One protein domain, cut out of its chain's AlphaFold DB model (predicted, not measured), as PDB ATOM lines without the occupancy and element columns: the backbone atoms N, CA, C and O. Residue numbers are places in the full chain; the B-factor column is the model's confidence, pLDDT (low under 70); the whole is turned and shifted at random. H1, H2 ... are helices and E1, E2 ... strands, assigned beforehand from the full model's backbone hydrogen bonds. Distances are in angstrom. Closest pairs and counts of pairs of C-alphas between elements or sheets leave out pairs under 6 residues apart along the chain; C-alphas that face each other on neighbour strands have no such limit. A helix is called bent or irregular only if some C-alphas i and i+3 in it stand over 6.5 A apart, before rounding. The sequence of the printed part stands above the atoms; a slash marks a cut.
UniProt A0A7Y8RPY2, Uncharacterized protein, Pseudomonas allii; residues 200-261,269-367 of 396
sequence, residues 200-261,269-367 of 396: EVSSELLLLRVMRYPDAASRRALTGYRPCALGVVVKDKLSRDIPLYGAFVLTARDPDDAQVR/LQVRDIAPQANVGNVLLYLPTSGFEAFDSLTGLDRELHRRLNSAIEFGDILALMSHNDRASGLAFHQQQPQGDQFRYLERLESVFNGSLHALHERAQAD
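Overview. This is residues 200 to 261 and 269 to 367 of the 396 residues of an uncharacterized protein of Pseudomonas allii (UniProt A0A7Y8RPY2). A strongly twisted sheet of five strands forms the core, with the long helix H7 lying lengthwise over E2 on one face, H1 crossing the same face, and H4 covering part of the opposite face. The short helices H2 and H3 lie toward one end of the long axis and H5 and H6 toward the other, where H4, H5 and H6 follow one another. The printed part has 161 residues with seven named helices and five named strands, in the chain order H1 H2 E1 E2 H3 E3 E4 H4 H5 H6 E5 H7, and its class is mixed, helices and strands. The sheet has the order E4 E3 E2 E1 E5 and is antiparallel throughout. The whole is compact, with a radius of gyration of the C-alphas of 15.5 A and spans of 46 by 32 by 29 A.

Arrangement. The sheet runs from edge strand E4, residues 291 to 295, through E3, residues 283 to 287, E2, residues 242 to 251, and E1, residues 228 to 234, to edge strand E5, residues 343 to 347. E3 and E4 form a hairpin, with N 285 and O 293 within hydrogen-bond range at 2.8 A. E3 and E2 are antiparallel, with N 250 and O 284 at 2.8 A. E1 and E2 form another hairpin, with N 230 and O 249 at 2.8 A and N 242 and O 234 at 2.8 A. E1 and E5 are antiparallel, with N 231 and O 346 at 2.8 A. E2 bends by 86 degrees at residue 246. H7, residues 352 to 367, is on the sheet at a height of 8.1 A, over E2 and along the strands, at 9 degrees to E2 on the local plane; the closest C-alphas of the two are those of Gly 246 and Ser 356, 4.1 A apart. H1, residues 201 to 212, is on the same face at a height of 9.3 A. It lies over E3 and only just over E2, where 3 of its C-alphas fall, and runs across the strands, at 68 degrees to E3 on the local plane. H1 and H7 are only just apart, with their closest C-alphas 8.2 A from each other. H4, residues 298 to 309, is on the opposite face, and its closest C-alphas to E3 are those of Leu 298 and Val 283, 6.2 A apart. These make three layers, helices on both faces of a sheet. H5, residues 315 to 319, touches H4 only at the corner, Leu 309 to Phe 315, 4.8 A between C-alphas. H5 touches H6, residues 327 to 335, with the C-alphas of Leu 319 and Gly 330 closest at 6.3 A. H5 and H6 only graze the sheet, as does H2, residues 216 to 220. H3, residues 255 to 258, is not on it. Every O i to N i+4 pair is within hydrogen-bond range in H1, H2, H4, H5, H6 and H7; H3 is too short for such a pair.

Along the chain. H1 begins at C-alpha 201, (9.599, -18.534, -6.198), and is 16.6 A long; H4 is 16.3 A long and H6 12.5 A. E2, the longest strand, measures 21.4 A from C-alpha 242 at (24.634, -24.434, 21.895), and E1 19.3 A. E3, E4 and E5 measure 13.1, 13.6 and 13.3 A. H2, H3 and H5 measure 6.0, 6.8 and 6.1 A; H3 is irregular, but only just, with C-alphas 255 and 258 6.8 A apart. H7, 22.2 A long, ends at C-alpha 367, (35.901, -31.397, 17.730).

Size, cuts and confidence. The two C-alphas farthest apart are those of Arg 261 and Ala 312, 46.2 A. Residues 262 to 268 are not printed, and C-alphas 261 and 269 are 15.5 A apart across this cut, which falls in the link from H3 to E3. Of the links that are printed whole, none is long. Residues 269 to 282 hold no named element. The mean pLDDT of the printed part is 88.7, with residues 237 to 239, 258 to 261 and 337 to 340 under 70.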
ATOM      1  N   GLU A 200       9.080 -22.384  -3.120       93.88
ATOM      2  CA  GLU A 200       8.391 -21.320  -3.841       93.88
ATOM      3  C   GLU A 200       9.365 -20.341  -4.515       93.88
ATOM      4  O   GLU A 200      10.498 -20.128  -4.076       93.88
ATOM      5  N   VAL A 201       8.873 -19.639  -5.543       94.50
ATOM      6  CA  VAL A 201       9.599 -18.534  -6.198       94.50
ATOM      7  C   VAL A 201       9.969 -17.434  -5.191       94.50
ATOM      8  O   VAL A 201      11.036 -16.832  -5.293       94.50
ATOM      9  N   SER A 202       9.103 -17.180  -4.204       93.94
ATOM     10  CA  SER A 202       9.318 -16.198  -3.135       93.94
ATOM     11  C   SER A 202      10.585 -16.507  -2.322       93.94
ATOM     12  O   SER A 202      11.391 -15.610  -2.067       93.94
ATOM     13  N   SER A 203      10.807 -17.780  -1.994       94.56
ATOM     14  CA  SER A 203      11.961 -18.256  -1.230       94.56
ATOM     15  C   SER A 203      13.262 -18.225  -2.037       94.56
ATOM     16  O   SER A 203      14.301 -17.831  -1.506       94.56
ATOM     17  N   GLU A 204      13.227 -18.554  -3.333       94.94
ATOM     18  CA  GLU A 204      14.397 -18.385  -4.213       94.94
ATOM     19  C   GLU A 204      14.789 -16.903  -4.325       94.94
ATOM     20  O   GLU A 204      15.964 -16.551  -4.204       94.94
ATOM     21  N   LEU A 205      13.812 -16.009  -4.509       94.69
ATOM     22  CA  LEU A 205      14.064 -14.568  -4.560       94.69
ATOM     23  C   LEU A 205      14.614 -14.032  -3.234       94.69
ATOM     24  O   LEU A 205      15.492 -13.168  -3.257       94.69
ATOM     25  N   LEU A 206      14.146 -14.554  -2.095       96.12
ATOM     26  CA  LEU A 206      14.708 -14.247  -0.780       96.12
ATOM     27  C   LEU A 206      16.189 -14.640  -0.710       96.12
ATOM     28  O   LEU A 206      17.021 -13.799  -0.363       96.12
ATOM     29  N   LEU A 207      16.535 -15.869  -1.107       96.69
ATOM     30  CA  LEU A 207      17.926 -16.322  -1.150       96.69
ATOM     31  C   LEU A 207      18.775 -15.410  -2.044       96.69
ATOM     32  O   LEU A 207      19.779 -14.868  -1.588       96.69
ATOM     33  N   LEU A 208      18.354 -15.179  -3.290       95.62
ATOM     34  CA  LEU A 208      19.086 -14.333  -4.240       95.62
ATOM     35  C   LEU A 208      19.250 -12.891  -3.737       95.62
ATOM     36  O   LEU A 208      20.281 -12.263  -3.991       95.62
ATOM     37  N   ARG A 209      18.260 -12.363  -3.005       95.25
ATOM     38  CA  ARG A 209      18.340 -11.037  -2.386       95.25
ATOM     39  C   ARG A 209      19.380 -11.013  -1.269       95.25
ATOM     40  O   ARG A 209      20.213 -10.114  -1.270       95.25
ATOM     41  N   VAL A 210      19.393 -11.998  -0.371       96.25
ATOM     42  CA  VAL A 210      20.408 -12.071   0.696       96.25
ATOM     43  C   VAL A 210      21.799 -12.359   0.127       96.25
ATOM     44  O   VAL A 210      22.768 -11.786   0.600       96.25
ATOM     45  N   MET A 211      21.932 -13.143  -0.948       95.38
ATOM     46  CA  MET A 211      23.222 -13.316  -1.640       95.38
ATOM     47  C   MET A 211      23.792 -11.992  -2.165       95.38
ATOM     48  O   MET A 211      25.007 -11.818  -2.192       95.38
ATOM     49  N   ARG A 212      22.929 -11.056  -2.582       94.75
ATOM     50  CA  ARG A 212      23.339  -9.717  -3.032       94.75
ATOM     51  C   ARG A 212      23.633  -8.761  -1.869       94.75
ATOM     52  O   ARG A 212      24.476  -7.884  -2.023       94.75
ATOM     53  N   TYR A 213      22.955  -8.936  -0.736       95.25
ATOM     54  CA  TYR A 213      23.085  -8.118   0.476       95.25
ATOM     55  C   TYR A 213      23.350  -9.035   1.690       95.25
ATOM     56  O   TYR A 213      22.432  -9.343   2.460       95.25
ATOM     57  N   PRO A 214      24.577  -9.575   1.815       94.50
ATOM     58  CA  PRO A 214      24.853 -10.709   2.700       94.50
ATOM     59  C   PRO A 214      24.933 -10.342   4.184       94.50
ATOM     60  O   PRO A 214      24.665 -11.191   5.036       94.50
ATOM     61  N   ASP A 215      25.267  -9.095   4.506       95.12
ATOM     62  CA  ASP A 215      25.428  -8.559   5.862       95.12
ATOM     63  C   ASP A 215      24.271  -7.615   6.253       95.12
ATOM     64  O   ASP A 215      23.513  -7.131   5.411       95.12
ATOM     65  N   ALA A 216      24.093  -7.364   7.550       93.31
ATOM     66  CA  ALA A 216      22.986  -6.544   8.042       93.31
ATOM     67  C   ALA A 216      23.087  -5.072   7.610       93.31
ATOM     68  O   ALA A 216      22.055  -4.436   7.393       93.31
ATOM     69  N   ALA A 217      24.299  -4.530   7.443       92.62
ATOM     70  CA  ALA A 217      24.481  -3.146   7.014       92.62
ATOM     71  C   ALA A 217      24.022  -2.950   5.562       92.62
ATOM     72  O   ALA A 217      23.275  -2.015   5.273       92.62
ATOM     73  N   SER A 218      24.378  -3.870   4.666       93.19
ATOM     74  CA  SER A 218      23.935  -3.830   3.273       93.19
ATOM     75  C   SER A 218      22.430  -4.078   3.128       93.19
ATOM     76  O   SER A 218      21.783  -3.425   2.307       93.19
ATOM     77  N   ARG A 219      21.825  -4.937   3.965       92.88
ATOM     78  CA  ARG A 219      20.359  -5.131   3.987       92.88
ATOM     79  C   ARG A 219      19.597  -3.936   4.549       92.88
ATOM     80  O   ARG A 219      18.486  -3.669   4.097       92.88
ATOM     81  N   ARG A 220      20.179  -3.190   5.491       88.12
ATOM     82  CA  ARG A 220      19.564  -1.979   6.058       88.12
ATOM     83  C   ARG A 220      19.324  -0.896   5.008       88.12
ATOM     84  O   ARG A 220      18.337  -0.178   5.113       88.12
ATOM     85  N   ALA A 221      20.189  -0.816   3.996       86.88
ATOM     86  CA  ALA A 221      20.079   0.137   2.892       86.88
ATOM     87  C   ALA A 221      18.945  -0.184   1.896       86.88
ATOM     88  O   ALA A 221      18.703   0.582   0.963       86.88
ATOM     89  N   LEU A 222      18.257  -1.320   2.053       88.62
ATOM     90  CA  LEU A 222      17.150  -1.706   1.186       88.62
ATOM     91  C   LEU A 222      15.875  -0.927   1.512       88.62
ATOM     92  O   LEU A 222      15.530  -0.713   2.671       88.62
ATOM     93  N   THR A 223      15.123  -0.589   0.467       84.56
ATOM     94  CA  THR A 223      13.780  -0.022   0.591       84.56
ATOM     95  C   THR A 223      12.721  -1.124   0.729       84.56
ATOM     96  O   THR A 223      12.845  -2.218   0.159       84.56
ATOM     97  N   GLY A 224      11.658  -0.830   1.483       84.25
ATOM     98  CA  GLY A 224      10.551  -1.759   1.734       84.25
ATOM     99  C   GLY A 224      10.903  -2.853   2.745       84.25
ATOM    100  O   GLY A 224      11.638  -2.598   3.691       84.25
ATOM    101  N   TYR A 225      10.371  -4.063   2.545       85.31
ATOM    102  CA  TYR A 225      10.664  -5.208   3.410       85.31
ATOM    103  C   TYR A 225      12.128  -5.643   3.288       85.31
ATOM    104  O   TYR A 225      12.612  -5.937   2.183       85.31
ATOM    105  N   ARG A 226      12.817  -5.676   4.431       91.31
ATOM    106  CA  ARG A 226      14.252  -5.942   4.549       91.31
ATOM    107  C   ARG A 226      14.468  -7.343   5.102       91.31
ATOM    108  O   ARG A 226      14.048  -7.610   6.217       91.31
ATOM    109  N   PRO A 227      15.123  -8.254   4.374       94.75
ATOM    110  CA  PRO A 227      15.379  -9.574   4.920       94.75
ATOM    111  C   PRO A 227      16.348  -9.516   6.110       94.75
ATOM    112  O   PRO A 227      17.276  -8.703   6.128       94.75
ATOM    113  N   CYS A 228      16.180 -10.418   7.075       94.81
ATOM    114  CA  CYS A 228      17.162 -10.670   8.130       94.81
ATOM    115  C   CYS A 228      17.790 -12.051   7.944       94.81
ATOM    116  O   CYS A 228      17.221 -12.941   7.312       94.81
ATOM    117  N   ALA A 229      18.978 -12.225   8.516       96.62
ATOM    118  CA  ALA A 229      19.639 -13.514   8.616       96.62
ATOM    119  C   ALA A 229      19.841 -13.843  10.093       96.62
ATOM    120  O   ALA A 229      20.361 -13.014  10.837       96.62
ATOM    121  N   LEU A 230      19.433 -15.033  10.514       97.12
ATOM    122  CA  LEU A 230      19.443 -15.466  11.905       97.12
ATOM    123  C   LEU A 230      20.325 -16.710  12.049       97.12
ATOM    124  O   LEU A 230      20.273 -17.624  11.227       97.12
ATOM    125  N   GLY A 231      21.145 -16.754  13.093       95.94
ATOM    126  CA  GLY A 231      21.735 -17.982  13.606       95.94
ATOM    127  C   GLY A 231      20.736 -18.713  14.496       95.94
ATOM    128  O   GLY A 231      19.912 -18.079  15.156       95.94
ATOM    129  N   VAL A 232      20.828 -20.040  14.518       95.50
ATOM    130  CA  VAL A 232      19.984 -20.900  15.351       95.50
ATOM    131  C   VAL A 232      20.827 -21.471  16.481       95.50
ATOM    132  O   VAL A 232      21.899 -22.033  16.238       95.50
ATOM    133  N   VAL A 233      20.347 -21.330  17.712       93.38
ATOM    134  CA  VAL A 233      20.993 -21.901  18.898       93.38
ATOM    135  C   VAL A 233      19.977 -22.689  19.717       93.38
ATOM    136  O   VAL A 233      18.807 -22.312  19.790       93.38
ATOM    137  N   VAL A 234      20.425 -23.779  20.330       91.25
ATOM    138  CA  VAL A 234      19.659 -24.557  21.306       91.25
ATOM    139  C   VAL A 234      19.944 -23.994  22.693       91.25
ATOM    140  O   VAL A 234      21.103 -23.840  23.075       91.25
ATOM    141  N   LYS A 235      18.889 -23.681  23.444       87.25
ATOM    142  CA  LYS A 235      18.979 -23.204  24.824       87.25
ATOM    143  C   LYS A 235      19.440 -24.340  25.725       87.25
ATOM    144  O   LYS A 235      18.744 -25.346  25.847       87.25
ATOM    145  N   ASP A 236      20.561 -24.144  26.408       77.19
ATOM    146  CA  ASP A 236      20.945 -24.993  27.532       77.19
ATOM    147  C   ASP A 236      20.638 -24.263  28.839       77.19
ATOM    148  O   ASP A 236      21.150 -23.178  29.094       77.19
ATOM    149  N   LYS A 237      19.779 -24.846  29.683       68.31
ATOM    150  CA  LYS A 237      19.476 -24.286  31.011       68.31
ATOM    151  C   LYS A 237      20.613 -24.505  32.010       68.31
ATOM    152  O   LYS A 237      20.650 -23.829  33.035       68.31
ATOM    153  N   LEU A 238      21.490 -25.473  31.746       64.19
ATOM    154  CA  LEU A 238      22.590 -25.878  32.622       64.19
ATOM    155  C   LEU A 238      23.945 -25.324  32.160       64.19
ATOM    156  O   LEU A 238      24.900 -25.337  32.937       64.19
ATOM    157  N   SER A 239      24.040 -24.842  30.920       68.12
ATOM    158  CA  SER A 239      25.275 -24.359  30.295       68.12
ATOM    159  C   SER A 239      25.015 -23.113  29.438       68.12
ATOM    160  O   SER A 239      24.000 -22.439  29.575       68.12
ATOM    161  N   ARG A 240      25.963 -22.779  28.561       83.44
ATOM    162  CA  ARG A 240      25.785 -21.785  27.496       83.44
ATOM    163  C   ARG A 240      24.886 -22.328  26.382       83.44
ATOM    164  O   ARG A 240      24.871 -23.532  26.139       83.44
ATOM    165  N   ASP A 241      24.243 -21.426  25.646       87.94
ATOM    166  CA  ASP A 241      23.532 -21.777  24.415       87.94
ATOM    167  C   ASP A 241      24.451 -22.511  23.429       87.94
ATOM    168  O   ASP A 241      25.615 -22.142  23.233       87.94
ATOM    169  N   ILE A 242      23.907 -23.546  22.797       90.19
ATOM    170  CA  ILE A 242      24.634 -24.434  21.895       90.19
ATOM    171  C   ILE A 242      24.310 -24.033  20.454       90.19
ATOM    172  O   ILE A 242      23.170 -24.203  20.012       90.19
ATOM    173  N   PRO A 243      25.274 -23.504  19.687       91.94
ATOM    174  CA  PRO A 243      25.025 -23.137  18.303       91.94
ATOM    175  C   PRO A 243      24.834 -24.372  17.419       91.94
ATOM    176  O   PRO A 243      25.581 -25.347  17.510       91.94
ATOM    177  N   LEU A 244      23.866 -24.299  16.504       93.75
ATOM    178  CA  LEU A 244      23.778 -25.240  15.391       93.75
ATOM    179  C   LEU A 244      24.745 -24.779  14.297       93.75
ATOM    180  O   LEU A 244      24.456 -23.861  13.525       93.75
ATOM    181  N   TYR A 245      25.936 -25.373  14.265       92.19
ATOM    182  CA  TYR A 245      27.020 -24.916  13.401       92.19
ATOM    183  C   TYR A 245      26.660 -25.055  11.918       92.19
ATOM    184  O   TYR A 245      26.204 -26.099  11.457       92.19
ATOM    185  N   GLY A 246      26.873 -23.973  11.168       91.44
ATOM    186  CA  GLY A 246      26.545 -23.881   9.744       91.44
ATOM    187  C   GLY A 246      25.065 -23.635   9.429       91.44
ATOM    188  O   GLY A 246      24.763 -23.201   8.318       91.44
ATOM    189  N   ALA A 247      24.153 -23.836  10.384       95.56
ATOM    190  CA  ALA A 247      22.734 -23.568  10.185       95.56
ATOM    191  C   ALA A 247      22.420 -22.066  10.259       95.56
ATOM    192  O   ALA A 247      22.994 -21.315  11.061       95.56
ATOM    193  N   PHE A 248      21.478 -21.629   9.428       97.25
ATOM    194  CA  PHE A 248      20.955 -20.267   9.458       97.25
ATOM    195  C   PHE A 248      19.523 -20.204   8.931       97.25
ATOM    196  O   PHE A 248      19.052 -21.104   8.241       97.25
ATOM    197  N   VAL A 249      18.841 -19.108   9.247       98.12
ATOM    198  CA  VAL A 249      17.483 -18.811   8.789       98.12
ATOM    199  C   VAL A 249      17.492 -17.466   8.085       98.12
ATOM    200  O   VAL A 249      18.049 -16.501   8.604       98.12
ATOM    201  N   LEU A 250      16.866 -17.385   6.917       98.06
ATOM    202  CA  LEU A 250      16.591 -16.124   6.237       98.06
ATOM    203  C   LEU A 250      15.126 -15.760   6.440       98.06
ATOM    204  O   LEU A 250      14.259 -16.622   6.318       98.06
ATOM    205  N   THR A 251      14.842 -14.493   6.715       97.31
ATOM    206  CA  THR A 251      13.470 -13.996   6.850       97.31
ATOM    207  C   THR A 251      13.107 -13.070   5.701       97.31
ATOM    208  O   THR A 251      13.956 -12.336   5.202       97.31
ATOM    209  N   ALA A 252      11.841 -13.070   5.283       95.25
ATOM    210  CA  ALA A 252      11.365 -12.192   4.215       95.25
ATOM    211  C   ALA A 252      11.362 -10.702   4.607       95.25
ATOM    212  O   ALA A 252      11.501  -9.840   3.736       95.25
ATOM    213  N   ARG A 253      11.196 -10.399   5.900       92.62
ATOM    214  CA  ARG A 253      11.189  -9.034   6.447       92.62
ATOM    215  C   ARG A 253      11.821  -8.948   7.835       92.62
ATOM    216  O   ARG A 253      11.948  -9.961   8.532       92.62
ATOM    217  N   ASP A 254      12.164  -7.728   8.228       90.06
ATOM    218  CA  ASP A 254      12.685  -7.395   9.546       90.06
ATOM    219  C   ASP A 254      11.492  -7.294  10.508       90.06
ATOM    220  O   ASP A 254      10.457  -6.729  10.135       90.06
ATOM    221  N   PRO A 255      11.584  -7.827  11.738       85.88
ATOM    222  CA  PRO A 255      10.515  -7.690  12.728       85.88
ATOM    223  C   PRO A 255      10.130  -6.229  13.010       85.88
ATOM    224  O   PRO A 255       8.980  -5.954  13.356       85.88
ATOM    225  N   ASP A 256      11.061  -5.293  12.828       83.12
ATOM    226  CA  ASP A 256      10.833  -3.867  13.014       83.12
ATOM    227  C   ASP A 256      10.292  -3.158  11.759       83.12
ATOM    228  O   ASP A 256       9.952  -1.980  11.849       83.12
ATOM    229  N   ASP A 257      10.163  -3.821  10.600       76.62
ATOM    230  CA  ASP A 257       9.616  -3.192   9.379       76.62
ATOM    231  C   ASP A 257       8.161  -2.724   9.556       76.62
ATOM    232  O   ASP A 257       7.703  -1.828   8.852       76.62
ATOM    233  N   ALA A 258       7.426  -3.313  10.506       65.62
ATOM    234  CA  ALA A 258       6.066  -2.897  10.847       65.62
ATOM    235  C   ALA A 258       6.012  -1.652  11.757       65.62
ATOM    236  O   ALA A 258       4.932  -1.101  11.969       65.62
ATOM    237  N   GLN A 259       7.143  -1.216  12.323       66.69
ATOM    238  CA  GLN A 259       7.200  -0.069  13.228       66.69
ATOM    239  C   GLN A 259       7.418   1.224  12.435       66.69
ATOM    240  O   GLN A 259       8.423   1.386  11.745       66.69
ATOM    241  N   VAL A 260       6.503   2.184  12.582       59.16
ATOM    242  CA  VAL A 260       6.696   3.547  12.070       59.16
ATOM    243  C   VAL A 260       7.784   4.220  12.910       59.16
ATOM    244  O   VAL A 260       7.621   4.366  14.122       59.16
ATOM    245  N   ARG A 261       8.899   4.610  12.286       60.28
ATOM    246  CA  ARG A 261      10.003   5.327  12.946       60.28
ATOM    247  C   ARG A 261      10.052   6.774  12.469       60.28
ATOM    248  O   ARG A 261       9.819   7.038  11.292       60.28
ATOM    249  N   LEU A 269      23.454  -0.943  14.659       85.69
ATOM    250  CA  LEU A 269      23.340  -2.376  14.396       85.69
ATOM    251  C   LEU A 269      23.804  -3.146  15.633       85.69
ATOM    252  O   LEU A 269      24.912  -2.939  16.122       85.69
ATOM    253  N   GLN A 270      22.950  -4.033  16.128       89.88
ATOM    254  CA  GLN A 270      23.217  -4.864  17.293       89.88
ATOM    255  C   GLN A 270      22.594  -6.239  17.083       89.88
ATOM    256  O   GLN A 270      21.577  -6.358  16.403       89.88
ATOM    257  N   VAL A 271      23.195  -7.270  17.673       91.50
ATOM    258  CA  VAL A 271      22.631  -8.624  17.642       91.50
ATOM    259  C   VAL A 271      21.311  -8.616  18.413       91.50
ATOM    260  O   VAL A 271      21.287  -8.309  19.606       91.50
ATOM    261  N   ARG A 272      20.210  -8.925  17.722       92.50
ATOM    262  CA  ARG A 272      18.859  -8.997  18.294       92.50
ATOM    263  C   ARG A 272      18.444 -10.451  18.507       92.50
ATOM    264  O   ARG A 272      18.726 -11.301  17.665       92.50
ATOM    265  N   ASP A 273      17.751 -10.706  19.614       93.44
ATOM    266  CA  ASP A 273      17.045 -11.966  19.856       93.44
ATOM    267  C   ASP A 273      15.639 -11.862  19.256       93.44
ATOM    268  O   ASP A 273      14.833 -11.023  19.677       93.44
ATOM    269  N   ILE A 274      15.378 -12.647  18.214       93.81
ATOM    270  CA  ILE A 274      14.126 -12.605  17.466       93.81
ATOM    271  C   ILE A 274      13.193 -13.678  18.010       93.81
ATOM    272  O   ILE A 274      13.422 -14.876  17.850       93.81
ATOM    273  N   ALA A 275      12.108 -13.232  18.639       93.00
ATOM    274  CA  ALA A 275      11.121 -14.135  19.209       93.00
ATOM    275  C   ALA A 275      10.428 -14.977  18.112       93.00
ATOM    276  O   ALA A 275      10.108 -14.425  17.054       93.00
ATOM    277  N   PRO A 276      10.106 -16.263  18.353       93.25
ATOM    278  CA  PRO A 276       9.476 -17.134  17.353       93.25
ATOM    279  C   PRO A 276       8.160 -16.598  16.768       93.25
ATOM    280  O   PRO A 276       7.821 -16.869  15.617       93.25
ATOM    281  N   GLN A 277       7.412 -15.822  17.555       93.50
ATOM    282  CA  GLN A 277       6.154 -15.171  17.176       93.50
ATOM    283  C   GLN A 277       6.327 -13.852  16.405       93.50
ATOM    284  O   GLN A 277       5.335 -13.211  16.055       93.50
ATOM    285  N   ALA A 278       7.562 -13.400  16.174       92.94
ATOM    286  CA  ALA A 278       7.822 -12.162  15.456       92.94
ATOM    287  C   ALA A 278       7.314 -12.245  14.010       92.94
ATOM    288  O   ALA A 278       7.462 -13.258  13.323       92.94
ATOM    289  N   ASN A 279       6.731 -11.148  13.523       92.44
ATOM    290  CA  ASN A 279       6.148 -11.109  12.191       92.44
ATOM    291  C   ASN A 279       7.209 -10.902  11.097       92.44
ATOM    292  O   ASN A 279       7.306  -9.836  10.494       92.44
ATOM    293  N   VAL A 280       7.972 -11.949  10.806       94.06
ATOM    294  CA  VAL A 280       9.106 -11.899   9.871       94.06
ATOM    295  C   VAL A 280       8.771 -12.391   8.453       94.06
ATOM    296  O   VAL A 280       9.643 -12.459   7.588       94.06
ATOM    297  N   GLY A 281       7.488 -12.686   8.202       93.81
ATOM    298  CA  GLY A 281       7.007 -13.275   6.948       93.81
ATOM    299  C   GLY A 281       7.497 -14.713   6.763       93.81
ATOM    300  O   GLY A 281       7.844 -15.379   7.740       93.81
ATOM    301  N   ASN A 282       7.533 -15.167   5.510       95.50
ATOM    302  CA  ASN A 282       8.056 -16.480   5.143       95.50
ATOM    303  C   ASN A 282       9.537 -16.572   5.535       95.50
ATOM    304  O   ASN A 282      10.279 -15.585   5.451       95.50
ATOM    305  N   VAL A 283       9.969 -17.760   5.944       97.69
ATOM    306  CA  VAL A 283      11.350 -18.019   6.346       97.69
ATOM    307  C   VAL A 283      11.935 -19.182   5.564       97.69
ATOM    308  O   VAL A 283      11.233 -20.115   5.178       97.69
ATOM    309  N   LEU A 284      13.240 -19.114   5.337       98.00
ATOM    310  CA  LEU A 284      14.012 -20.133   4.644       98.00
ATOM    311  C   LEU A 284      15.103 -20.638   5.586       98.00
ATOM    312  O   LEU A 284      16.032 -19.899   5.912       98.00
ATOM    313  N   LEU A 285      14.972 -21.880   6.043       97.81
ATOM    314  CA  LEU A 285      15.991 -22.581   6.817       97.81
ATOM    315  C   LEU A 285      17.042 -23.146   5.870       97.81
ATOM    316  O   LEU A 285      16.696 -23.730   4.847       97.81
ATOM    317  N   TYR A 286      18.308 -23.019   6.245       96.62
ATOM    318  CA  TYR A 286      19.394 -23.799   5.672       96.62
ATOM    319  C   TYR A 286      20.024 -24.673   6.750       96.62
ATOM    320  O   TYR A 286      20.495 -24.161   7.772       96.62
ATOM    321  N   LEU A 287      20.078 -25.978   6.491       92.31
ATOM    322  CA  LEU A 287      20.865 -26.932   7.260       92.31
ATOM    323  C   LEU A 287      21.971 -27.500   6.360       92.31
ATOM    324  O   LEU A 287      21.672 -27.961   5.261       92.31
ATOM    325  N   PRO A 288      23.236 -27.549   6.811       88.06
ATOM    326  CA  PRO A 288      24.315 -28.160   6.033       88.06
ATOM    327  C   PRO A 288      24.048 -29.614   5.611       88.06
ATOM    328  O   PRO A 288      24.565 -30.055   4.593       88.06
ATOM    329  N   THR A 289      23.251 -30.359   6.383       81.81
ATOM    330  CA  THR A 289      22.959 -31.781   6.148       81.81
ATOM    331  C   THR A 289      21.799 -32.033   5.184       81.81
ATOM    332  O   THR A 289      21.810 -33.056   4.505       81.81
ATOM    333  N   SER A 290      20.807 -31.137   5.117       84.06
ATOM    334  CA  SER A 290      19.575 -31.337   4.331       84.06
ATOM    335  C   SER A 290      19.286 -30.240   3.302       84.06
ATOM    336  O   SER A 290      18.385 -30.403   2.483       84.06
ATOM    337  N   GLY A 291      20.052 -29.148   3.291       90.81
ATOM    338  CA  GLY A 291      19.864 -28.032   2.367       90.81
ATOM    339  C   GLY A 291      18.775 -27.062   2.827       90.81
ATOM    340  O   GLY A 291      18.707 -26.701   4.003       90.81
ATOM    341  N   PHE A 292      17.974 -26.577   1.875       95.81
ATOM    342  CA  PHE A 292      16.979 -25.529   2.104       95.81
ATOM    343  C   PHE A 292      15.574 -26.062   2.372       95.81
ATOM    344  O   PHE A 292      15.076 -26.917   1.644       95.81
ATOM    345  N   GLU A 293      14.895 -25.453   3.342       96.56
ATOM    346  CA  GLU A 293      13.504 -25.748   3.686       96.56
ATOM    347  C   GLU A 293      12.728 -24.450   3.939       96.56
ATOM    348  O   GLU A 293      13.173 -23.584   4.698       96.56
ATOM    349  N   ALA A 294      11.574 -24.290   3.288       97.06
ATOM    350  CA  ALA A 294      10.743 -23.095   3.409       97.06
ATOM    351  C   ALA A 294       9.598 -23.294   4.408       97.06
ATOM    352  O   ALA A 294       8.988 -24.358   4.473       97.06
ATOM    353  N   PHE A 295       9.282 -22.232   5.147       97.69
ATOM    354  CA  PHE A 295       8.180 -22.193   6.101       97.69
ATOM    355  C   PHE A 295       7.423 -20.873   5.978       97.69
ATOM    356  O   PHE A 295       8.014 -19.818   5.743       97.69
ATOM    357  N   ASP A 296       6.118 -20.906   6.233       96.06
ATOM    358  CA  ASP A 296       5.262 -19.713   6.158       96.06
ATOM    359  C   ASP A 296       5.572 -18.670   7.246       96.06
ATOM    360  O   ASP A 296       5.204 -17.503   7.127       96.06
ATOM    361  N   SER A 297       6.219 -19.080   8.344       96.69
ATOM    362  CA  SER A 297       6.560 -18.201   9.466       96.69
ATOM    363  C   SER A 297       7.673 -18.770  10.342       96.69
ATOM    364  O   SER A 297       7.905 -19.983  10.367       96.69
ATOM    365  N   LEU A 298       8.297 -17.901  11.144       97.06
ATOM    366  CA  LEU A 298       9.274 -18.308  12.157       97.06
ATOM    367  C   LEU A 298       8.663 -19.217  13.233       97.06
ATOM    368  O   LEU A 298       9.324 -20.135  13.697       97.06
ATOM    369  N   THR A 299       7.383 -19.042  13.571       96.31
ATOM    370  CA  THR A 299       6.677 -19.939  14.500       96.31
ATOM    371  C   THR A 299       6.504 -21.346  13.919       96.31
ATOM    372  O   THR A 299       6.583 -22.334  14.647       96.31
ATOM    373  N   GLY A 300       6.250 -21.449  12.610       96.94
ATOM    374  CA  GLY A 300       6.156 -22.733  11.910       96.94
ATOM    375  C   GLY A 300       7.493 -23.472  11.895       96.94
ATOM    376  O   GLY A 300       7.542 -24.646  12.255       96.94
ATOM    377  N   LEU A 301       8.570 -22.750  11.569       97.25
ATOM    378  CA  LEU A 301       9.941 -23.252  11.669       97.25
ATOM    379  C   LEU A 301      10.265 -23.731  13.089       97.25
ATOM    380  O   LEU A 301      10.773 -24.833  13.272       97.25
ATOM    381  N   ASP A 302       9.991 -22.896  14.089       96.12
ATOM    382  CA  ASP A 302      10.302 -23.180  15.487       96.12
ATOM    383  C   ASP A 302       9.631 -24.468  15.957       96.12
ATOM    384  O   ASP A 302      10.297 -25.361  16.482       96.12
ATOM    385  N   ARG A 303       8.340 -24.637  15.660       95.00
ATOM    386  CA  ARG A 303       7.614 -25.876  15.954       95.00
ATOM    387  C   ARG A 303       8.260 -27.097  15.298       95.00
ATOM    388  O   ARG A 303       8.339 -28.149  15.929       95.00
ATOM    389  N   GLU A 304       8.702 -26.966  14.053       95.25
ATOM    390  CA  GLU A 304       9.335 -28.059  13.319       95.25
ATOM    391  C   GLU A 304      10.706 -28.429  13.905       95.25
ATOM    392  O   GLU A 304      10.994 -29.612  14.091       95.25
ATOM    393  N   LEU A 305      11.527 -27.448  14.289       94.00
ATOM    394  CA  LEU A 305      12.806 -27.711  14.956       94.00
ATOM    395  C   LEU A 305      12.614 -28.382  16.322       94.00
ATOM    396  O   LEU A 305      13.325 -29.339  16.634       94.00
ATOM    397  N   HIS A 306      11.616 -27.958  17.106       91.69
ATOM    398  CA  HIS A 306      11.236 -28.653  18.341       91.69
ATOM    399  C   HIS A 306      10.801 -30.094  18.053       91.69
ATOM    400  O   HIS A 306      11.226 -31.017  18.746       91.69
ATOM    401  N   ARG A 307       9.995 -30.325  17.009       91.50
ATOM    402  CA  ARG A 307       9.579 -31.678  16.618       91.50
ATOM    403  C   ARG A 307      10.785 -32.561  16.281       91.50
ATOM    404  O   ARG A 307      10.839 -33.690  16.760       91.50
ATOM    405  N   ARG A 308      11.761 -32.052  15.518       91.94
ATOM    406  CA  ARG A 308      12.988 -32.785  15.145       91.94
ATOM    407  C   ARG A 308      13.886 -33.074  16.340       91.94
ATOM    408  O   ARG A 308      14.363 -34.194  16.475       91.94
ATOM    409  N   LEU A 309      14.066 -32.106  17.238       88.50
ATOM    410  CA  LEU A 309      14.867 -32.288  18.452       88.50
ATOM    411  C   LEU A 309      14.291 -33.391  19.362       88.50
ATOM    412  O   LEU A 309      15.034 -34.150  19.982       88.50
ATOM    413  N   ASN A 310      12.964 -33.519  19.398       86.44
ATOM    414  CA  ASN A 310      12.261 -34.533  20.186       86.44
ATOM    415  C   ASN A 310      11.954 -35.827  19.389       86.44
ATOM    416  O   ASN A 310      11.333 -36.746  19.921       86.44
ATOM    417  N   SER A 311      12.373 -35.925  18.123       88.25
ATOM    418  CA  SER A 311      12.139 -37.084  17.247       88.25
ATOM    419  C   SER A 311      13.226 -38.137  17.445       88.25
ATOM    420  O   SER A 311      14.409 -37.832  17.342       88.25
ATOM    421  N   ALA A 312      12.856 -39.402  17.657       85.25
ATOM    422  CA  ALA A 312      13.829 -40.495  17.795       85.25
ATOM    423  C   ALA A 312      14.663 -40.742  16.521       85.25
ATOM    424  O   ALA A 312      15.725 -41.355  16.592       85.25
ATOM    425  N   ILE A 313      14.175 -40.290  15.359       86.44
ATOM    426  CA  ILE A 313      14.818 -40.511  14.058       86.44
ATOM    427  C   ILE A 313      15.622 -39.273  13.641       86.44
ATOM    428  O   ILE A 313      16.777 -39.394  13.255       86.44
ATOM    429  N   GLU A 314      15.037 -38.080  13.761       87.56
ATOM    430  CA  GLU A 314      15.626 -36.842  13.218       87.56
ATOM    431  C   GLU A 314      16.500 -36.092  14.227       87.56
ATOM    432  O   GLU A 314      17.246 -35.185  13.854       87.56
ATOM    433  N   PHE A 315      16.461 -36.474  15.507       89.31
ATOM    434  CA  PHE A 315      17.338 -35.890  16.520       89.31
ATOM    435  C   PHE A 315      18.820 -36.054  16.154       89.31
ATOM    436  O   PHE A 315      19.619 -35.154  16.414       89.31
ATOM    437  N   GLY A 316      19.181 -37.167  15.502       87.25
ATOM    438  CA  GLY A 316      20.541 -37.413  15.025       87.25
ATOM    439  C   GLY A 316      21.054 -36.313  14.092       87.25
ATOM    440  O   GLY A 316      22.207 -35.903  14.220       87.25
ATOM    441  N   ASP A 317      20.190 -35.771  13.232       87.88
ATOM    442  CA  ASP A 317      20.556 -34.716  12.285       87.88
ATOM    443  C   ASP A 317      20.785 -33.377  12.993       87.88
ATOM    444  O   ASP A 317      21.741 -32.670  12.681       87.88
ATOM    445  N   ILE A 318      19.973 -33.049  14.005       90.25
ATOM    446  CA  ILE A 318      20.180 -31.853  14.836       90.25
ATOM    447  C   ILE A 318      21.451 -31.994  15.682       90.25
ATOM    448  O   ILE A 318      22.261 -31.068  15.757       90.25
ATOM    449  N   LEU A 319      21.673 -33.168  16.278       89.62
ATOM    450  CA  LEU A 319      22.869 -33.464  17.064       89.62
ATOM    451  C   LEU A 319      24.143 -33.393  16.207       89.62
ATOM    452  O   LEU A 319      25.190 -32.944  16.683       89.62
ATOM    453  N   ALA A 320      24.063 -33.786  14.932       87.88
ATOM    454  CA  ALA A 320      25.166 -33.694  13.980       87.88
ATOM    455  C   ALA A 320      25.586 -32.246  13.680       87.88
ATOM    456  O   ALA A 320      26.699 -32.034  13.194       87.88
ATOM    457  N   LEU A 321      24.749 -31.249  13.990       90.44
ATOM    458  CA  LEU A 321      25.071 -29.825  13.862       90.44
ATOM    459  C   LEU A 321      25.825 -29.267  15.080       90.44
ATOM    460  O   LEU A 321      26.447 -28.214  14.960       90.44
ATOM    461  N   MET A 322      25.842 -29.969  16.215       90.88
ATOM    462  CA  MET A 322      26.531 -29.552  17.445       90.88
ATOM    463  C   MET A 322      28.005 -29.990  17.462       90.88
ATOM    464  O   MET A 322      28.381 -30.972  16.812       90.88
ATOM    465  N   SER A 323      28.841 -29.290  18.240       88.19
ATOM    466  CA  SER A 323      30.213 -29.743  18.517       88.19
ATOM    467  C   SER A 323      30.211 -30.978  19.422       88.19
ATOM    468  O   SER A 323      29.287 -31.180  20.210       88.19
ATOM    469  N   HIS A 324      31.262 -31.793  19.371       84.38
ATOM    470  CA  HIS A 324      31.424 -32.969  20.230       84.38
ATOM    471  C   HIS A 324      31.362 -32.636  21.724       84.38
ATOM    472  O   HIS A 324      30.824 -33.432  22.492       84.38
ATOM    473  N   ASN A 325      31.855 -31.459  22.132       83.62
ATOM    474  CA  ASN A 325      31.743 -30.983  23.515       83.62
ATOM    475  C   ASN A 325      30.282 -30.865  23.963       83.62
ATOM    476  O   ASN A 325      29.957 -31.185  25.103       83.62
ATOM    477  N   ASP A 326      29.415 -30.416  23.056       85.56
ATOM    478  CA  ASP A 326      28.034 -30.060  23.364       85.56
ATOM    479  C   ASP A 326      27.059 -31.223  23.103       85.56
ATOM    480  O   ASP A 326      25.919 -31.193  23.564       85.56
ATOM    481  N   ARG A 327      27.494 -32.296  22.423       84.25
ATOM    482  CA  ARG A 327      26.649 -33.472  22.136       84.25
ATOM    483  C   ARG A 327      26.111 -34.154  23.390       84.25
ATOM    484  O   ARG A 327      25.013 -34.695  23.348       84.25
ATOM    485  N   ALA A 328      26.852 -34.131  24.499       81.44
ATOM    486  CA  ALA A 328      26.370 -34.673  25.768       81.44
ATOM    487  C   ALA A 328      25.166 -33.877  26.302       81.44
ATOM    488  O   ALA A 328      24.160 -34.482  26.672       81.44
ATOM    489  N   SER A 329      25.230 -32.539  26.264       81.38
ATOM    490  CA  SER A 329      24.083 -31.670  26.568       81.38
ATOM    491  C   SER A 329      22.939 -31.899  25.578       81.38
ATOM    492  O   SER A 329      21.793 -32.060  25.990       81.38
ATOM    493  N   GLY A 330      23.249 -32.018  24.281       81.12
ATOM    494  CA  GLY A 330      22.271 -32.347  23.240       81.12
ATOM    495  C   GLY A 330      21.500 -33.639  23.532       81.12
ATOM    496  O   GLY A 330      20.272 -33.658  23.488       81.12
ATOM    497  N   LEU A 331      22.214 -34.715  23.882       83.06
ATOM    498  CA  LEU A 331      21.633 -36.006  24.268       83.06
ATOM    499  C   LEU A 331      20.788 -35.903  25.540       83.06
ATOM    500  O   LEU A 331      19.740 -36.542  25.626       83.06
ATOM    501  N   ALA A 332      21.215 -35.091  26.508       80.12
ATOM    502  CA  ALA A 332      20.441 -34.853  27.717       80.12
ATOM    503  C   ALA A 332      19.091 -34.182  27.406       80.12
ATOM    504  O   ALA A 332      18.094 -34.556  28.020       80.12
ATOM    505  N   PHE A 333      19.012 -33.268  26.427       74.56
ATOM    506  CA  PHE A 333      17.728 -32.677  26.019       74.56
ATOM    507  C   PHE A 333      16.769 -33.697  25.430       74.56
ATOM    508  O   PHE A 333      15.589 -33.667  25.761       74.56
ATOM    509  N   HIS A 334      17.269 -34.615  24.601       74.31
ATOM    510  CA  HIS A 334      16.438 -35.661  24.006       74.31
ATOM    511  C   HIS A 334      15.809 -36.584  25.064       74.31
ATOM    512  O   HIS A 334      14.732 -37.135  24.863       74.31
ATOM    513  N   GLN A 335      16.483 -36.751  26.205       74.62
ATOM    514  CA  GLN A 335      16.004 -37.568  27.323       74.62
ATOM    515  C   GLN A 335      15.046 -36.816  28.259       74.62
ATOM    516  O   GLN A 335      14.356 -37.443  29.064       74.62
ATOM    517  N   GLN A 336      15.006 -35.484  28.188       71.25
ATOM    518  CA  GLN A 336      14.112 -34.652  28.989       71.25
ATOM    519  C   GLN A 336      12.749 -34.496  28.301       71.25
ATOM    520  O   GLN A 336      12.620 -34.664  27.092       71.25
ATOM    521  N   GLN A 337      11.701 -34.194  29.075       63.25
ATOM    522  CA  GLN A 337      10.373 -33.975  28.495       63.25
ATOM    523  C   GLN A 337      10.398 -32.812  27.488       63.25
ATOM    524  O   GLN A 337      11.074 -31.817  27.763       63.25
ATOM    525  N   PRO A 338       9.622 -32.887  26.386       65.88
ATOM    526  CA  PRO A 338       9.523 -31.805  25.416       65.88
ATOM    527  C   PRO A 338       9.123 -30.510  26.122       65.88
ATOM    528  O   PRO A 338       8.021 -30.400  26.664       65.88
ATOM    529  N   GLN A 339      10.026 -29.534  26.151       65.50
ATOM    530  CA  GLN A 339       9.715 -28.200  26.647       65.50
ATOM    531  C   GLN A 339       9.425 -27.295  25.453       65.50
ATOM    532  O   GLN A 339      10.075 -27.400  24.419       65.50
ATOM    533  N   GLY A 340       8.441 -26.405  25.588       66.38
ATOM    534  CA  GLY A 340       8.397 -25.225  24.728       66.38
ATOM    535  C   GLY A 340       9.575 -24.318  25.085       66.38
ATOM    536  O   GLY A 340       9.973 -24.291  26.251       66.38
ATOM    537  N   ASP A 341      10.101 -23.584  24.105       81.75
ATOM    538  CA  ASP A 341      11.215 -22.639  24.271       81.75
ATOM    539  C   ASP A 341      12.609 -23.298  24.377       81.75
ATOM    540  O   ASP A 341      13.365 -23.052  25.316       81.75
ATOM    541  N   GLN A 342      12.961 -24.152  23.406       87.25
ATOM    542  CA  GLN A 342      14.273 -24.819  23.302       87.25
ATOM    543  C   GLN A 342      15.239 -24.127  22.331       87.25
ATOM    544  O   GLN A 342      16.429 -24.435  22.349       87.25
ATOM    545  N   PHE A 343      14.772 -23.193  21.503       91.94
ATOM    546  CA  PHE A 343      15.593 -22.514  20.496       91.94
ATOM    547  C   PHE A 343      15.657 -20.999  20.725       91.94
ATOM    548  O   PHE A 343      14.750 -20.399  21.305       91.94
ATOM    549  N   ARG A 344      16.742 -20.365  20.263       93.94
ATOM    550  CA  ARG A 344      16.813 -18.907  20.046       93.94
ATOM    551  C   ARG A 344      17.255 -18.611  18.628       93.94
ATOM    552  O   ARG A 344      18.031 -19.363  18.029       93.94
ATOM    553  N   TYR A 345      16.810 -17.457  18.150       96.00
ATOM    554  CA  TYR A 345      17.136 -16.942  16.833       96.00
ATOM    555  C   TYR A 345      17.866 -15.617  16.986       96.00
ATOM    556  O   TYR A 345      17.274 -14.600  17.336       96.00
ATOM    557  N   LEU A 346      19.170 -15.640  16.741       94.94
ATOM    558  CA  LEU A 346      20.034 -14.482  16.946       94.94
ATOM    559  C   LEU A 346      20.381 -13.858  15.603       94.94
ATOM    560  O   LEU A 346      20.895 -14.542  14.719       94.94
ATOM    561  N   GLU A 347      20.128 -12.565  15.430       94.81
ATOM    562  CA  GLU A 347      20.465 -11.887  14.181       94.81
ATOM    563  C   GLU A 347      21.974 -11.905  13.901       94.81
ATOM    564  O   GLU A 347      22.798 -11.572  14.754       94.81
ATOM    565  N   ARG A 348      22.337 -12.251  12.662       94.12
ATOM    566  CA  ARG A 348      23.706 -12.173  12.155       94.12
ATOM    567  C   ARG A 348      23.943 -10.840  11.455       94.12
ATOM    568  O   ARG A 348      23.316 -10.526  10.438       94.12
ATOM    569  N   LEU A 349      24.891 -10.087  12.009       94.25
ATOM    570  CA  LEU A 349      25.307  -8.792  11.475       94.25
ATOM    571  C   LEU A 349      26.248  -8.931  10.278       94.25
ATOM    572  O   LEU A 349      26.156  -8.155   9.334       94.25
ATOM    573  N   GLU A 350      27.124  -9.930  10.305       94.19
ATOM    574  CA  GLU A 350      28.062 -10.225   9.224       94.19
ATOM    575  C   GLU A 350      27.399 -11.003   8.077       94.19
ATOM    576  O   GLU A 350      26.220 -11.365   8.139       94.19
ATOM    577  N   SER A 351      28.177 -11.295   7.028       94.50
ATOM    578  CA  SER A 351      27.750 -12.180   5.943       94.50
ATOM    579  C   SER A 351      27.294 -13.528   6.499       94.50
ATOM    580  O   SER A 351      28.100 -14.287   7.040       94.50
ATOM    581  N   VAL A 352      26.008 -13.851   6.337       93.50
ATOM    582  CA  VAL A 352      25.434 -15.118   6.825       93.50
ATOM    583  C   VAL A 352      26.134 -16.340   6.227       93.50
ATOM    584  O   VAL A 352      26.364 -17.323   6.926       93.50
ATOM    585  N   PHE A 353      26.539 -16.256   4.960       93.44
ATOM    586  CA  PHE A 353      27.177 -17.357   4.241       93.44
ATOM    587  C   PHE A 353      28.614 -17.581   4.713       93.44
ATOM    588  O   PHE A 353      28.995 -18.709   5.020       93.44
ATOM    589  N   ASN A 354      29.390 -16.503   4.867       91.50
ATOM    590  CA  ASN A 354      30.743 -16.608   5.417       91.50
ATOM    591  C   ASN A 354      30.698 -17.025   6.889       91.50
ATOM    592  O   ASN A 354      31.480 -17.874   7.304       91.50
ATOM    593  N   GLY A 355      29.752 -16.488   7.663       90.12
ATOM    594  CA  GLY A 355      29.556 -16.847   9.063       90.12
ATOM    595  C   GLY A 355      29.092 -18.293   9.262       90.12
ATOM    596  O   GLY A 355      29.436 -18.906  10.271       90.12
ATOM    597  N   SER A 356      28.333 -18.862   8.320       90.69
ATOM    598  CA  SER A 356      27.977 -20.289   8.306       90.69
ATOM    599  C   SER A 356      29.217 -21.163   8.078       90.69
ATOM    600  O   SER A 356      29.469 -22.089   8.850       90.69
ATOM    601  N   LEU A 357      30.053 -20.818   7.093       87.88
ATOM    602  CA  LEU A 357      31.302 -21.539   6.819       87.88
ATOM    603  C   LEU A 357      32.319 -21.405   7.951       87.88
ATOM    604  O   LEU A 357      32.957 -22.387   8.325       87.88
ATOM    605  N   HIS A 358      32.433 -20.211   8.531       87.12
ATOM    606  CA  HIS A 358      33.275 -19.969   9.696       87.12
ATOM    607  C   HIS A 358      32.845 -20.840  10.876       87.12
ATOM    608  O   HIS A 358      33.676 -21.514  11.470       87.12
ATOM    609  N   ALA A 359      31.541 -20.913  11.150       88.12
ATOM    610  CA  ALA A 359      31.002 -21.766  12.200       88.12
ATOM    611  C   ALA A 359      31.361 -23.250  11.961       88.12
ATOM    612  O   ALA A 359      31.814 -23.942  12.870       88.12
ATOM    613  N   LEU A 360      31.227 -23.756  10.731       85.25
ATOM    614  CA  LEU A 360      31.620 -25.137  10.414       85.25
ATOM    615  C   LEU A 360      33.119 -25.388  10.631       85.25
ATOM    616  O   LEU A 360      33.503 -26.446  11.133       85.25
ATOM    617  N   HIS A 361      33.954 -24.407  10.290       82.50
ATOM    618  CA  HIS A 361      35.390 -24.450  10.534       82.50
ATOM    619  C   HIS A 361      35.727 -24.474  12.036       82.50
ATOM    620  O   HIS A 361      36.484 -25.342  12.477       82.50
ATOM    621  N   GLU A 362      35.117 -23.589  12.827       84.38
ATOM    622  CA  GLU A 362      35.269 -23.553  14.287       84.38
ATOM    623  C   GLU A 362      34.859 -24.880  14.930       84.38
ATOM    624  O   GLU A 362      35.572 -25.402  15.789       84.38
ATOM    625  N   ARG A 363      33.741 -25.470  14.482       85.88
ATOM    626  CA  ARG A 363      33.297 -26.782  14.964       85.88
ATOM    627  C   ARG A 363      34.354 -27.851  14.718       85.88
ATOM    628  O   ARG A 363      34.663 -28.611  15.628       85.88
ATOM    629  N   ALA A 364      34.920 -27.909  13.513       79.38
ATOM    630  CA  ALA A 364      35.934 -28.907  13.178       79.38
ATOM    631  C   ALA A 364      37.179 -28.793  14.081       79.38
ATOM    632  O   ALA A 364      37.701 -29.806  14.549       79.38
ATOM    633  N   GLN A 365      37.627 -27.570  14.384       78.25
ATOM    634  CA  GLN A 365      38.748 -27.334  15.304       78.25
ATOM    635  C   GLN A 365      38.408 -27.713  16.756       78.25
ATOM    636  O   GLN A 365      39.225 -28.328  17.455       78.25
ATOM    637  N   ALA A 366      37.200 -27.371  17.217       80.94
ATOM    638  CA  ALA A 366      36.723 -27.716  18.552       80.94
ATOM    639  C   ALA A 366      36.594 -29.238  18.740       80.94
ATOM    640  O   ALA A 366      37.033 -29.767  19.764       80.94
ATOM    641  N   ASP A 367      36.063 -29.941  17.738       80.75
ATOM    642  CA  ASP A 367      35.901 -31.397  17.730       80.75
ATOM    643  C   ASP A 367      37.253 -32.111  17.773       80.75
ATOM    644  O   ASP A 367      37.445 -33.038  18.564       80.75
TER     645      ASP A 367